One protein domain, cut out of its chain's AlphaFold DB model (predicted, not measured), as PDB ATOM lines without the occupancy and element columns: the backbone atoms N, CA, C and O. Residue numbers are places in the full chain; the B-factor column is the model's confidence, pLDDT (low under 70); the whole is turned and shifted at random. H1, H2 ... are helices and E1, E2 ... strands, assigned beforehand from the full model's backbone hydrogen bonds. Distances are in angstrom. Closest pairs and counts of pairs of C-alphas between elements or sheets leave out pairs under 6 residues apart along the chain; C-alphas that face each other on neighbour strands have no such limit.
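What this domain is: This is residues 22 to 106 of the 157 residues of an uncharacterized protein of Oxalobacteraceae bacterium (UniProt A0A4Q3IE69). A twisted four-stranded sheet has one helix, H1, lying along one face and no named helix over the other; the small hairpin E2 and E3 and the short helix H2 lie toward opposite ends of the long axis. The printed part has 85 residues, with two named helices and six named strands in the order E1 H1 E2 E3 E4 E5 E6 H2. The larger sheet, E1 E6 E5 E4, is mixed, and the class is mixed, helices and strands. The whole is elongated, 46 by 27 by 20 A, and only just loose, close to compact, with a radius of gyration of the C-alphas of 14.8 A.

How they stand to each other: Edge strand E1, residues 22 to 28, is parallel to E6, residues 93 to 100; N 25 and O 96 are 2.8 A apart. E5, residues 77 to 80, is antiparallel to E6, with N 97 and O 78 at 2.8 A, and to edge strand E4, residues 62 to 65, with N 65 and O 77 at 2.8 A. E4, E5 and E6 form a meander, each strand the antiparallel neighbour of the one before. H1, residues 38 to 48, is on this sheet at a height of 9.1 A, over E6 and E5; its closest C-alphas to E6 are Ile 40 and Glu 99, 6.4 A. E2, residues 49 to 51, and E3, residues 57 to 59, form a hairpin, with N 50 and O 58 at 2.9 A. E3 runs on into E4 at 22 degrees. H2, residues 103 to 106, is apart from H1. Every O i to N i+4 pair of H1 is within hydrogen-bond range; H2 is too short for one.

Where its parts are: E1 begins at C-alpha 22 (-90.360, 69.799, 147.388) and measures 19.7 A; E6 measures 21.8 A and H1 15.2 A. H2 ends at C-alpha 106 (-108.632, 93.456, 153.120).

The domain as a whole: The C-alphas farthest apart, of Asp 54 and Thr 106, are 48.6 A apart. The printed part has no cut; the links E4 to E5 and E5 to E6 are long. Confidence is under 70 in 17 residues, among them 67 to 75.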
ATOM      1  N   ARG A  22     -90.107  68.385 147.674       82.75
ATOM      2  CA  ARG A  22     -90.360  69.799 147.388       82.75
ATOM      3  C   ARG A  22     -91.041  70.418 148.597       82.75
ATOM      4  O   ARG A  22     -91.958  69.814 149.143       82.75
ATOM      5  N   GLN A  23     -90.591  71.601 148.983       87.31
ATOM      6  CA  GLN A  23     -91.147  72.379 150.080       87.31
ATOM      7  C   GLN A  23     -91.587  73.734 149.540       87.31
ATOM      8  O   GLN A  23     -90.834  74.379 148.816       87.31
ATOM      9  N   ALA A  24     -92.796  74.158 149.897       89.44
ATOM     10  CA  ALA A  24     -93.257  75.518 149.668       89.44
ATOM     11  C   ALA A  24     -93.086  76.321 150.963       89.44
ATOM     12  O   ALA A  24     -93.492  75.858 152.030       89.44
ATOM     13  N   VAL A  25     -92.475  77.497 150.867       87.88
ATOM     14  CA  VAL A  25     -92.332  78.460 151.963       87.88
ATOM     15  C   VAL A  25     -93.101  79.711 151.566       87.88
ATOM     16  O   VAL A  25     -92.841  80.283 150.512       87.88
ATOM     17  N   ILE A  26     -94.068  80.112 152.385       88.06
ATOM     18  CA  ILE A  26     -94.912  81.279 152.121       88.06
ATOM     19  C   ILE A  26     -94.566  82.335 153.161       88.06
ATOM     20  O   ILE A  26     -94.693  82.085 154.361       88.06
ATOM     21  N   LEU A  27     -94.109  83.494 152.698       86.38
ATOM     22  CA  LEU A  27     -93.821  84.645 153.535       86.38
ATOM     23  C   LEU A  27     -95.034  85.579 153.540       86.38
ATOM     24  O   LEU A  27     -95.483  86.023 152.485       86.38
ATOM     25  N   VAL A  28     -95.548  85.864 154.736       85.50
ATOM     26  CA  VAL A  28     -96.643  86.812 154.965       85.50
ATOM     27  C   VAL A  28     -96.084  87.963 155.795       85.50
ATOM     28  O   VAL A  28     -95.594  87.735 156.902       85.50
ATOM     29  N   HIS A  29     -96.126  89.185 155.267       79.94
ATOM     30  CA  HIS A  29     -95.621  90.387 155.940       79.94
ATOM     31  C   HIS A  29     -96.756  91.379 156.241       79.94
ATOM     32  O   HIS A  29     -97.842  91.281 155.680       79.94
ATOM     33  N   GLY A  30     -96.533  92.330 157.154       74.00
ATOM     34  CA  GLY A  30     -97.514  93.375 157.485       74.00
ATOM     35  C   GLY A  30     -97.680  94.433 156.383       74.00
ATOM     36  O   GLY A  30     -96.882  94.494 155.448       74.00
ATOM     37  N   MET A  31     -98.706  95.281 156.511       70.75
ATOM     38  CA  MET A  31     -98.920  96.437 155.629       70.75
ATOM     39  C   MET A  31     -97.872  97.532 155.886       70.75
ATOM     40  O   MET A  31     -97.620  97.884 157.039       70.75
ATOM     41  N   GLY A  32     -97.288  98.085 154.821       72.44
ATOM     42  CA  GLY A  32     -96.310  99.176 154.877       72.44
ATOM     43  C   GLY A  32     -95.768  99.548 153.492       72.44
ATOM     44  O   GLY A  32     -96.168  98.954 152.492       72.44
ATOM     45  N   GLU A  33     -94.844 100.510 153.438       63.69
ATOM     46  CA  GLU A  33     -94.093 100.853 152.219       63.69
ATOM     47  C   GLU A  33     -92.998  99.812 151.965       63.69
ATOM     48  O   GLU A  33     -91.831 100.012 152.294       63.69
ATOM     49  N   GLN A  34     -93.383  98.657 151.430       68.00
ATOM     50  CA  GLN A  34     -92.424  97.637 151.015       68.00
ATOM     51  C   GLN A  34     -92.299  97.624 149.498       68.00
ATOM     52  O   GLN A  34     -93.295  97.597 148.775       68.00
ATOM     53  N   ILE A  35     -91.052  97.634 149.024       77.81
ATOM     54  CA  ILE A  35     -90.741  97.387 147.621       77.81
ATOM     55  C   ILE A  35     -91.043  95.905 147.356       77.81
ATOM     56  O   ILE A  35     -90.530  95.054 148.094       77.81
ATOM     57  N   PRO A  36     -91.848  95.568 146.331       72.19
ATOM     58  CA  PRO A  36     -92.154  94.182 146.010       72.19
ATOM     59  C   PRO A  36     -90.891  93.328 145.906       72.19
ATOM     60  O   PRO A  36     -89.870  93.758 145.351       72.19
ATOM     61  N   MET A  37     -90.960  92.092 146.403       78.31
ATOM     62  CA  MET A  37     -89.871  91.120 146.368       78.31
ATOM     63  C   MET A  37     -88.675  91.429 147.295       78.31
ATOM     64  O   MET A  37     -87.781  90.588 147.391       78.31
ATOM     65  N   ASP A  38     -88.592  92.592 147.950       83.06
ATOM     66  CA  ASP A  38     -87.420  92.965 148.759       83.06
ATOM     67  C   ASP A  38     -87.303  92.108 150.029       83.06
ATOM     68  O   ASP A  38     -86.291  91.437 150.257       83.06
ATOM     69  N   THR A  39     -88.396  92.009 150.790       83.44
ATOM     70  CA  THR A  39     -88.470  91.221 152.028       83.44
ATOM     71  C   THR A  39     -88.155  89.746 151.774       83.44
ATOM     72  O   THR A  39     -87.318  89.146 152.458       83.44
ATOM     73  N   ILE A  40     -88.778  89.149 150.753       85.62
ATOM     74  CA  ILE A  40     -88.531  87.749 150.396       85.62
ATOM     75  C   ILE A  40     -87.116  87.521 149.846       85.62
ATOM     76  O   ILE A  40     -86.509  86.502 150.175       85.62
ATOM     77  N   LYS A  41     -86.533  88.454 149.077       85.06
ATOM     78  CA  LYS A  41     -85.130  88.350 148.631       85.06
ATOM     79  C   LYS A  41     -84.173  88.367 149.814       85.06
ATOM     80  O   LYS A  41     -83.296  87.503 149.874       85.06
ATOM     81  N   GLY A  42     -84.343  89.299 150.751       84.31
ATOM     82  CA  GLY A  42     -83.520  89.383 151.960       84.31
ATOM     83  C   GLY A  42     -83.611  88.111 152.806       84.31
ATOM     84  O   GLY A  42     -82.588  87.551 153.205       84.31
ATOM     85  N   PHE A  43     -84.826  87.593 152.993       86.69
ATOM     86  CA  PHE A  43     -85.070  86.348 153.722       86.69
ATOM     87  C   PHE A  43     -84.447  85.116 153.047       86.69
ATOM     88  O   PHE A  43     -83.788  84.308 153.699       86.69
ATOM     89  N   VAL A  44     -84.620  84.956 151.732       86.50
ATOM     90  CA  VAL A  44     -84.024  83.819 151.013       86.50
ATOM     91  C   VAL A  44     -82.501  83.932 151.002       86.50
ATOM     92  O   VAL A  44     -81.821  82.928 151.210       86.50
ATOM     93  N   THR A  45     -81.962  85.143 150.825       84.06
ATOM     94  CA  THR A  45     -80.516  85.391 150.845       84.06
ATOM     95  C   THR A  45     -79.922  84.987 152.190       84.06
ATOM     96  O   THR A  45     -78.946  84.237 152.210       84.06
ATOM     97  N   SER A  46     -80.540  85.377 153.308       83.62
ATOM     98  CA  SER A  46     -80.037  85.021 154.641       83.62
ATOM     99  C   SER A  46     -80.069  83.513 154.906       83.62
ATOM    100  O   SER A  46     -79.094  82.972 155.415       83.62
ATOM    101  N   LEU A  47     -81.122  82.805 154.483       81.00
ATOM    102  CA  LEU A  47     -81.202  81.342 154.611       81.00
ATOM    103  C   LEU A  47     -80.246  80.588 153.680       81.00
ATOM    104  O   LEU A  47     -79.853  79.458 153.966       81.00
ATOM    105  N   SER A  48     -79.930  81.181 152.533       77.44
ATOM    106  CA  SER A  48     -79.040  80.592 151.532       77.44
ATOM    107  C   SER A  48     -77.561  80.849 151.811       77.44
ATOM    108  O   SER A  48     -76.719  80.243 151.153       77.44
ATOM    109  N   THR A  49     -77.256  81.745 152.749       80.25
ATOM    110  CA  THR A  49     -75.892  82.141 153.078       80.25
ATOM    111  C   THR A  49     -75.373  81.291 154.231       80.25
ATOM    112  O   THR A  49     -75.953  81.275 155.315       80.25
ATOM    113  N   SER A  50     -74.267  80.590 154.008       75.25
ATOM    114  CA  SER A  50     -73.535  79.858 155.040       75.25
ATOM    115  C   SER A  50     -72.079  80.296 155.067       75.25
ATOM    116  O   SER A  50     -71.504  80.599 154.026       75.25
ATOM    117  N   ILE A  51     -71.483  80.304 156.254       74.75
ATOM    118  CA  ILE A  51     -70.051  80.541 156.428       74.75
ATOM    119  C   ILE A  51     -69.369  79.174 156.486       74.75
ATOM    120  O   ILE A  51     -69.786  78.318 157.269       74.75
ATOM    121  N   ASP A  52     -68.370  78.963 155.637       71.56
ATOM    122  CA  ASP A  52     -67.543  77.757 155.666       71.56
ATOM    123  C   ASP A  52     -66.554  77.749 156.831       71.56
ATOM    124  O   ASP A  52     -66.307  78.770 157.469       71.56
ATOM    125  N   GLU A  53     -65.943  76.588 157.075       71.19
ATOM    126  CA  GLU A  53     -64.887  76.408 158.080       71.19
ATOM    127  C   GLU A  53     -63.700  77.371 157.863       71.19
ATOM    128  O   GLU A  53     -63.098  77.829 158.831       71.19
ATOM    129  N   ASP A  54     -63.448  77.774 156.612       74.56
ATOM    130  CA  ASP A  54     -62.417  78.750 156.221       74.56
ATOM    131  C   ASP A  54     -62.873  80.222 156.339       74.56
ATOM    132  O   ASP A  54     -62.195  81.140 155.872       74.56
ATOM    133  N   GLY A  55     -64.059  80.474 156.903       71.06
ATOM    134  CA  GLY A  55     -64.631  81.816 157.054       71.06
ATOM    135  C   GLY A  55     -65.174  82.433 155.758       71.06
ATOM    136  O   GLY A  55     -65.547  83.607 155.750       71.06
ATOM    137  N   GLN A  56     -65.236  81.671 154.662       71.44
ATOM    138  CA  GLN A  56     -65.750  82.141 153.372       71.44
ATOM    139  C   GLN A  56     -67.281  82.128 153.344       71.44
ATOM    140  O   GLN A  56     -67.922  81.171 153.780       71.44
ATOM    141  N   ILE A  57     -67.877  83.191 152.798       71.69
ATOM    142  CA  ILE A  57     -69.329  83.305 152.636       71.69
ATOM    143  C   ILE A  57     -69.746  82.547 151.373       71.69
ATOM    144  O   ILE A  57     -69.443  82.965 150.256       71.69
ATOM    145  N   GLN A  58     -70.479  81.452 151.546       69.38
ATOM    146  CA  GLN A  58     -71.128  80.730 150.460       69.38
ATOM    147  C   GLN A  58     -72.604  81.120 150.379       69.38
ATOM    148  O   GLN A  58     -73.368  80.854 151.304       69.38
ATOM    149  N   THR A  59     -73.034  81.690 149.254       69.62
ATOM    150  CA  THR A  59     -74.460  81.910 148.967       69.62
ATOM    151  C   THR A  59     -74.952  80.839 148.002       69.62
ATOM    152  O   THR A  59     -74.408  80.671 146.908       69.62
ATOM    153  N   ALA A  60     -75.982  80.089 148.392       72.56
ATOM    154  CA  ALA A  60     -76.576  79.088 147.514       72.56
ATOM    155  C   ALA A  60     -77.262  79.743 146.304       72.56
ATOM    156  O   ALA A  60     -77.851  80.815 146.398       72.56
ATOM    157  N   GLU A  61     -77.224  79.060 145.158       78.00
ATOM    158  CA  GLU A  61     -77.830  79.554 143.922       78.00
ATOM    159  C   GLU A  61     -79.367  79.623 144.037       78.00
ATOM    160  O   GLU A  61     -80.032  78.644 144.413       78.00
ATOM    161  N   ILE A  62     -79.921  80.794 143.709       81.94
ATOM    162  CA  ILE A  62     -81.352  81.113 143.752       81.94
ATOM    163  C   ILE A  62     -81.801  81.497 142.343       81.94
ATOM    164  O   ILE A  62     -81.204  82.358 141.702       81.94
ATOM    165  N   TRP A  63     -82.903  80.911 141.880       83.69
ATOM    166  CA  TRP A  63     -83.514  81.274 140.603       83.69
ATOM    167  C   TRP A  63     -84.853  81.960 140.817       83.69
ATOM    168  O   TRP A  63     -85.726  81.436 141.509       83.69
ATOM    169  N   SER A  64     -85.046  83.095 140.151       82.50
ATOM    170  CA  SER A  64     -86.329  83.791 140.119       82.50
ATOM    171  C   SER A  64     -87.156  83.327 138.922       82.50
ATOM    172  O   SER A  64     -86.877  83.700 137.778       82.50
ATOM    173  N   LYS A  65     -88.178  82.507 139.177       80.94
ATOM    174  CA  LYS A  65     -89.096  82.011 138.148       80.94
ATOM    175  C   LYS A  65     -90.371  82.861 138.104       80.94
ATOM    176  O   LYS A  65     -90.975  83.063 139.157       80.94
ATOM    177  N   PRO A  66     -90.802  83.326 136.918       75.75
ATOM    178  CA  PRO A  66     -92.089  84.000 136.788       75.75
ATOM    179  C   PRO A  66     -93.234  83.031 137.115       75.75
ATOM    180  O   PRO A  66     -93.131  81.832 136.828       75.75
ATOM    181  N   ASP A  67     -94.314  83.543 137.707       68.38
ATOM    182  CA  ASP A  67     -95.546  82.773 137.870       68.38
ATOM    183  C   ASP A  67     -96.337  82.771 136.557       68.38
ATOM    184  O   ASP A  67     -96.905  83.775 136.129       68.38
ATOM    185  N   SER A  68     -96.380  81.610 135.905       64.50
ATOM    186  CA  SER A  68     -97.090  81.431 134.642       64.50
ATOM    187  C   SER A  68     -98.610  81.348 134.802       64.50
ATOM    188  O   SER A  68     -99.306  81.385 133.791       64.50
ATOM    189  N   ARG A  69     -99.143  81.170 136.024       64.06
ATOM    190  CA  ARG A  69    -100.597  81.046 136.246       64.06
ATOM    191  C   ARG A  69    -101.302  82.392 136.311       64.06
ATOM    192  O   ARG A  69    -102.426  82.491 135.838       64.06
ATOM    193  N   THR A  70    -100.669  83.384 136.922       60.28
ATOM    194  CA  THR A  70    -101.253  84.719 137.111       60.28
ATOM    195  C   THR A  70    -100.715  85.741 136.114       60.28
ATOM    196  O   THR A  70    -101.325  86.791 135.947       60.28
ATOM    197  N   GLY A  71     -99.587  85.458 135.444       52.97
ATOM    198  CA  GLY A  71     -98.947  86.392 134.509       52.97
ATOM    199  C   GLY A  71     -98.386  87.651 135.183       52.97
ATOM    200  O   GLY A  71     -97.904  88.548 134.496       52.97
ATOM    201  N   SER A  72     -98.433  87.719 136.517       53.66
ATOM    202  CA  SER A  72     -97.976  88.863 137.294       53.66
ATOM    203  C   SER A  72     -96.461  88.813 137.484       53.66
ATOM    204  O   SER A  72     -95.905  87.822 137.966       53.66
ATOM    205  N   LEU A  73     -95.784  89.905 137.124       52.38
ATOM    206  CA  LEU A  73     -94.348  90.085 137.360       52.38
ATOM    207  C   LEU A  73     -94.023  90.335 138.839       52.38
ATOM    208  O   LEU A  73     -92.864  90.177 139.216       52.38
ATOM    209  N   GLU A  74     -95.033  90.655 139.651       55.97
ATOM    210  CA  GLU A  74     -94.921  90.895 141.094       55.97
ATOM    211  C   GLU A  74     -94.965  89.586 141.907       55.97
ATOM    212  O   GLU A  74     -94.429  89.513 143.005       55.97
ATOM    213  N   LEU A  75     -95.525  88.503 141.350       66.31
ATOM    214  CA  LEU A  75     -95.696  87.201 142.022       66.31
ATOM    215  C   LEU A  75     -94.588  86.198 141.663       66.31
ATOM    216  O   LEU A  75     -94.837  85.017 141.406       66.31
ATOM    217  N   ARG A  76     -93.331  86.651 141.590       73.56
ATOM    218  CA  ARG A  76     -92.213  85.759 141.238       73.56
ATOM    219  C   ARG A  76     -91.956  84.755 142.353       73.56
ATOM    220  O   ARG A  76     -91.878  85.097 143.526       73.56
ATOM    221  N   ARG A  77     -91.721  83.507 141.957       83.81
ATOM    222  CA  ARG A  77     -91.279  82.448 142.863       83.81
ATOM    223  C   ARG A  77     -89.762  82.400 142.898       83.81
ATOM    224  O   ARG A  77     -89.126  82.286 141.845       83.81
ATOM    225  N   LEU A  78     -89.181  82.390 144.093       84.25
ATOM    226  CA  LEU A  78     -87.757  82.104 144.267       84.25
ATOM    227  C   LEU A  78     -87.577  80.610 144.535       84.25
ATOM    228  O   LEU A  78     -88.173  80.057 145.451       84.25
ATOM    229  N   THR A  79     -86.775  79.935 143.722       83.56
ATOM    230  CA  THR A  79     -86.484  78.504 143.874       83.56
ATOM    231  C   THR A  79     -85.016  78.330 144.237       83.56
ATOM    232  O   THR A  79     -84.153  78.890 143.562       83.56
ATOM    233  N   THR A  80     -84.721  77.509 145.243       83.19
ATOM    234  CA  THR A  80     -83.339  77.171 145.611       83.19
ATOM    235  C   THR A  80     -82.848  75.889 144.953       83.19
ATOM    236  O   THR A  80     -83.614  75.053 144.444       83.19
ATOM    237  N   ARG A  81     -81.525  75.696 144.983       79.31
ATOM    238  CA  ARG A  81     -80.931  74.399 144.659       79.31
ATOM    239  C   ARG A  81     -81.406  73.352 145.662       79.31
ATOM    240  O   ARG A  81     -81.770  73.635 146.798       79.31
ATOM    241  N   LYS A  82     -81.395  72.100 145.217       78.06
ATOM    242  CA  LYS A  82     -81.645  70.958 146.087       78.06
ATOM    243  C   LYS A  82     -80.652  70.975 147.258       78.06
ATOM    244  O   LYS A  82     -79.445  71.025 147.016       78.06
ATOM    245  N   SER A  83     -81.163  70.911 148.486       73.69
ATOM    246  CA  SER A  83     -80.356  70.877 149.705       73.69
ATOM    247  C   SER A  83     -79.415  69.668 149.723       73.69
ATOM    248  O   SER A  83     -79.657  68.657 149.045       73.69
ATOM    249  N   LYS A  84     -78.361  69.746 150.548       71.88
ATOM    250  CA  LYS A  84     -77.522  68.582 150.866       71.88
ATOM    251  C   LYS A  84     -78.425  67.438 151.361       71.88
ATOM    252  O   LYS A  84     -79.446  67.672 152.012       71.88
ATOM    253  N   LYS A  85     -78.084  66.202 150.983       68.56
ATOM    254  CA  LYS A  85     -78.784  65.003 151.464       68.56
ATOM    255  C   LYS A  85     -78.505  64.862 152.961       68.56
ATOM    256  O   LYS A  85     -77.343  64.921 153.348       68.56
ATOM    257  N   GLY A  86     -79.541  64.680 153.774       64.06
ATOM    258  CA  GLY A  86     -79.405  64.578 155.229       64.06
ATOM    259  C   GLY A  86     -80.503  65.335 155.980       64.06
ATOM    260  O   GLY A  86     -81.279  66.081 155.382       64.06
ATOM    261  N   GLY A  87     -80.590  65.115 157.293       70.62
ATOM    262  CA  GLY A  87     -81.632  65.696 158.147       70.62
ATOM    263  C   GLY A  87     -83.030  65.136 157.857       70.62
ATOM    264  O   GLY A  87     -83.181  63.962 157.523       70.62
ATOM    265  N   ALA A  88     -84.059  65.985 157.951       70.00
ATOM    266  CA  ALA A  88     -85.463  65.602 157.747       70.00
ATOM    267  C   ALA A  88     -85.785  65.108 156.317       70.00
ATOM    268  O   ALA A  88     -86.805  64.454 156.101       70.00
ATOM    269  N   PHE A  89     -84.915  65.379 155.334       73.12
ATOM    270  CA  PHE A  89     -85.098  64.971 153.940       73.12
ATOM    271  C   PHE A  89     -83.919  64.116 153.454       73.12
ATOM    272  O   PHE A  89     -82.927  64.624 152.933       73.12
ATOM    273  N   ALA A  90     -84.063  62.788 153.540       70.31
ATOM    274  CA  ALA A  90     -83.024  61.812 153.171       70.31
ATOM    275  C   ALA A  90     -82.462  62.000 151.750       70.31
ATOM    276  O   ALA A  90     -81.270  61.834 151.500       70.31
ATOM    277  N   ASN A  91     -83.316  62.410 150.811       74.56
ATOM    278  CA  ASN A  91     -82.917  62.646 149.430       74.56
ATOM    279  C   ASN A  91     -82.601  64.109 149.128       74.56
ATOM    280  O   ASN A  91     -82.321  64.370 147.966       74.56
ATOM    281  N   GLY A  92     -82.620  65.027 150.101       77.25
ATOM    282  CA  GLY A  92     -82.550  66.480 149.908       77.25
ATOM    283  C   GLY A  92     -83.878  67.089 149.434       77.25
ATOM    284  O   GLY A  92     -84.701  66.402 148.815       77.25
ATOM    285  N   VAL A  93     -84.074  68.381 149.704       84.19
ATOM    286  CA  VAL A  93     -85.305  69.129 149.403       84.19
ATOM    287  C   VAL A  93     -85.018  70.331 148.508       84.19
ATOM    288  O   VAL A  93     -83.972  70.964 148.617       84.19
ATOM    289  N   ARG A  94     -85.932  70.638 147.589       84.88
ATOM    290  CA  ARG A  94     -85.965  71.920 146.874       84.88
ATOM    291  C   ARG A  94     -86.998  72.816 147.546       84.88
ATOM    292  O   ARG A  94     -88.149  72.389 147.661       84.88
ATOM    293  N   ALA A  95     -86.603  74.024 147.937       87.31
ATOM    294  CA  ALA A  95     -87.521  75.008 148.490       87.31
ATOM    295  C   ALA A  95     -87.963  76.001 147.410       87.31
ATOM    296  O   ALA A  95     -87.153  76.507 146.631       87.31
ATOM    297  N   ASP A  96     -89.265  76.240 147.376       88.31
ATOM    298  CA  ASP A  96     -89.944  77.217 146.544       88.31
ATOM    299  C   ASP A  96     -90.548  78.275 147.479       88.31
ATOM    300  O   ASP A  96     -91.408  77.953 148.299       88.31
ATOM    301  N   PHE A  97     -90.087  79.516 147.373       87.94
ATOM    302  CA  PHE A  97     -90.502  80.639 148.206       87.94
ATOM    303  C   PHE A  97     -91.508  81.520 147.464       87.94
ATOM    304  O   PHE A  97     -91.309  81.839 146.287       87.94
ATOM    305  N   TYR A  98     -92.560  81.916 148.178       86.06
ATOM    306  CA  TYR A  98     -93.652  82.755 147.697       86.06
ATOM    307  C   TYR A  98     -93.892  83.907 148.670       86.06
ATOM    308  O   TYR A  98     -93.824  83.713 149.885       86.06
ATOM    309  N   GLU A  99     -94.195  85.084 148.136       84.56
ATOM    310  CA  GLU A  99     -94.617  86.250 148.908       84.56
ATOM    311  C   GLU A  99     -96.134  86.392 148.776       84.56
ATOM    312  O   GLU A  99     -96.662  86.391 147.661       84.56
ATOM    313  N   LEU A 100     -96.841  86.445 149.908       82.31
ATOM    314  CA  LEU A 100     -98.279  86.687 149.935       82.31
ATOM    315  C   LEU A 100     -98.539  88.151 150.280       82.31
ATOM    316  O   LEU A 100     -98.442  88.552 151.443       82.31
ATOM    317  N   TYR A 101     -98.944  88.911 149.270       75.25
ATOM    318  CA  TYR A 101     -99.564  90.210 149.470       75.25
ATOM    319  C   TYR A 101    -101.036  89.997 149.843       75.25
ATOM    320  O   TYR A 101    -101.752  89.297 149.133       75.25
ATOM    321  N   TRP A 102    -101.454  90.519 150.997       77.50
ATOM    322  CA  TRP A 102    -102.823  90.355 151.503       77.50
ATOM    323  C   TRP A 102    -103.567  91.679 151.675       77.50
ATOM    324  O   TRP A 102    -104.746  91.667 152.017       77.50
ATOM    325  N   ALA A 103    -102.909  92.823 151.468       71.12
ATOM    326  CA  ALA A 103    -103.535  94.123 151.705       71.12
ATOM    327  C   ALA A 103    -104.725  94.361 150.757       71.12
ATOM    328  O   ALA A 103    -105.747  94.910 151.168       71.12
ATOM    329  N   ASP A 104    -104.624  93.869 149.524       69.38
ATOM    330  CA  ASP A 104    -105.691  93.823 148.522       69.38
ATOM    331  C   ASP A 104    -106.859  92.902 148.921       69.38
ATOM    332  O   ASP A 104    -108.002  93.152 148.540       69.38
ATOM    333  N   LEU A 105    -106.603  91.885 149.749       73.31
ATOM    334  CA  LEU A 105    -107.632  90.991 150.293       73.31
ATOM    335  C   LEU A 105    -108.433  91.630 151.438       73.31
ATOM    336  O   LEU A 105    -109.512  91.143 151.769       73.31
ATOM    337  N   THR A 106    -107.950  92.726 152.030       68.38
ATOM    338  CA  THR A 106    -108.632  93.456 153.120       68.38
ATOM    339  C   THR A 106    -109.760  94.386 152.647       68.38
ATOM    340  O   THR A 106    -110.211  95.254 153.396       68.38
TER     341      THR A 106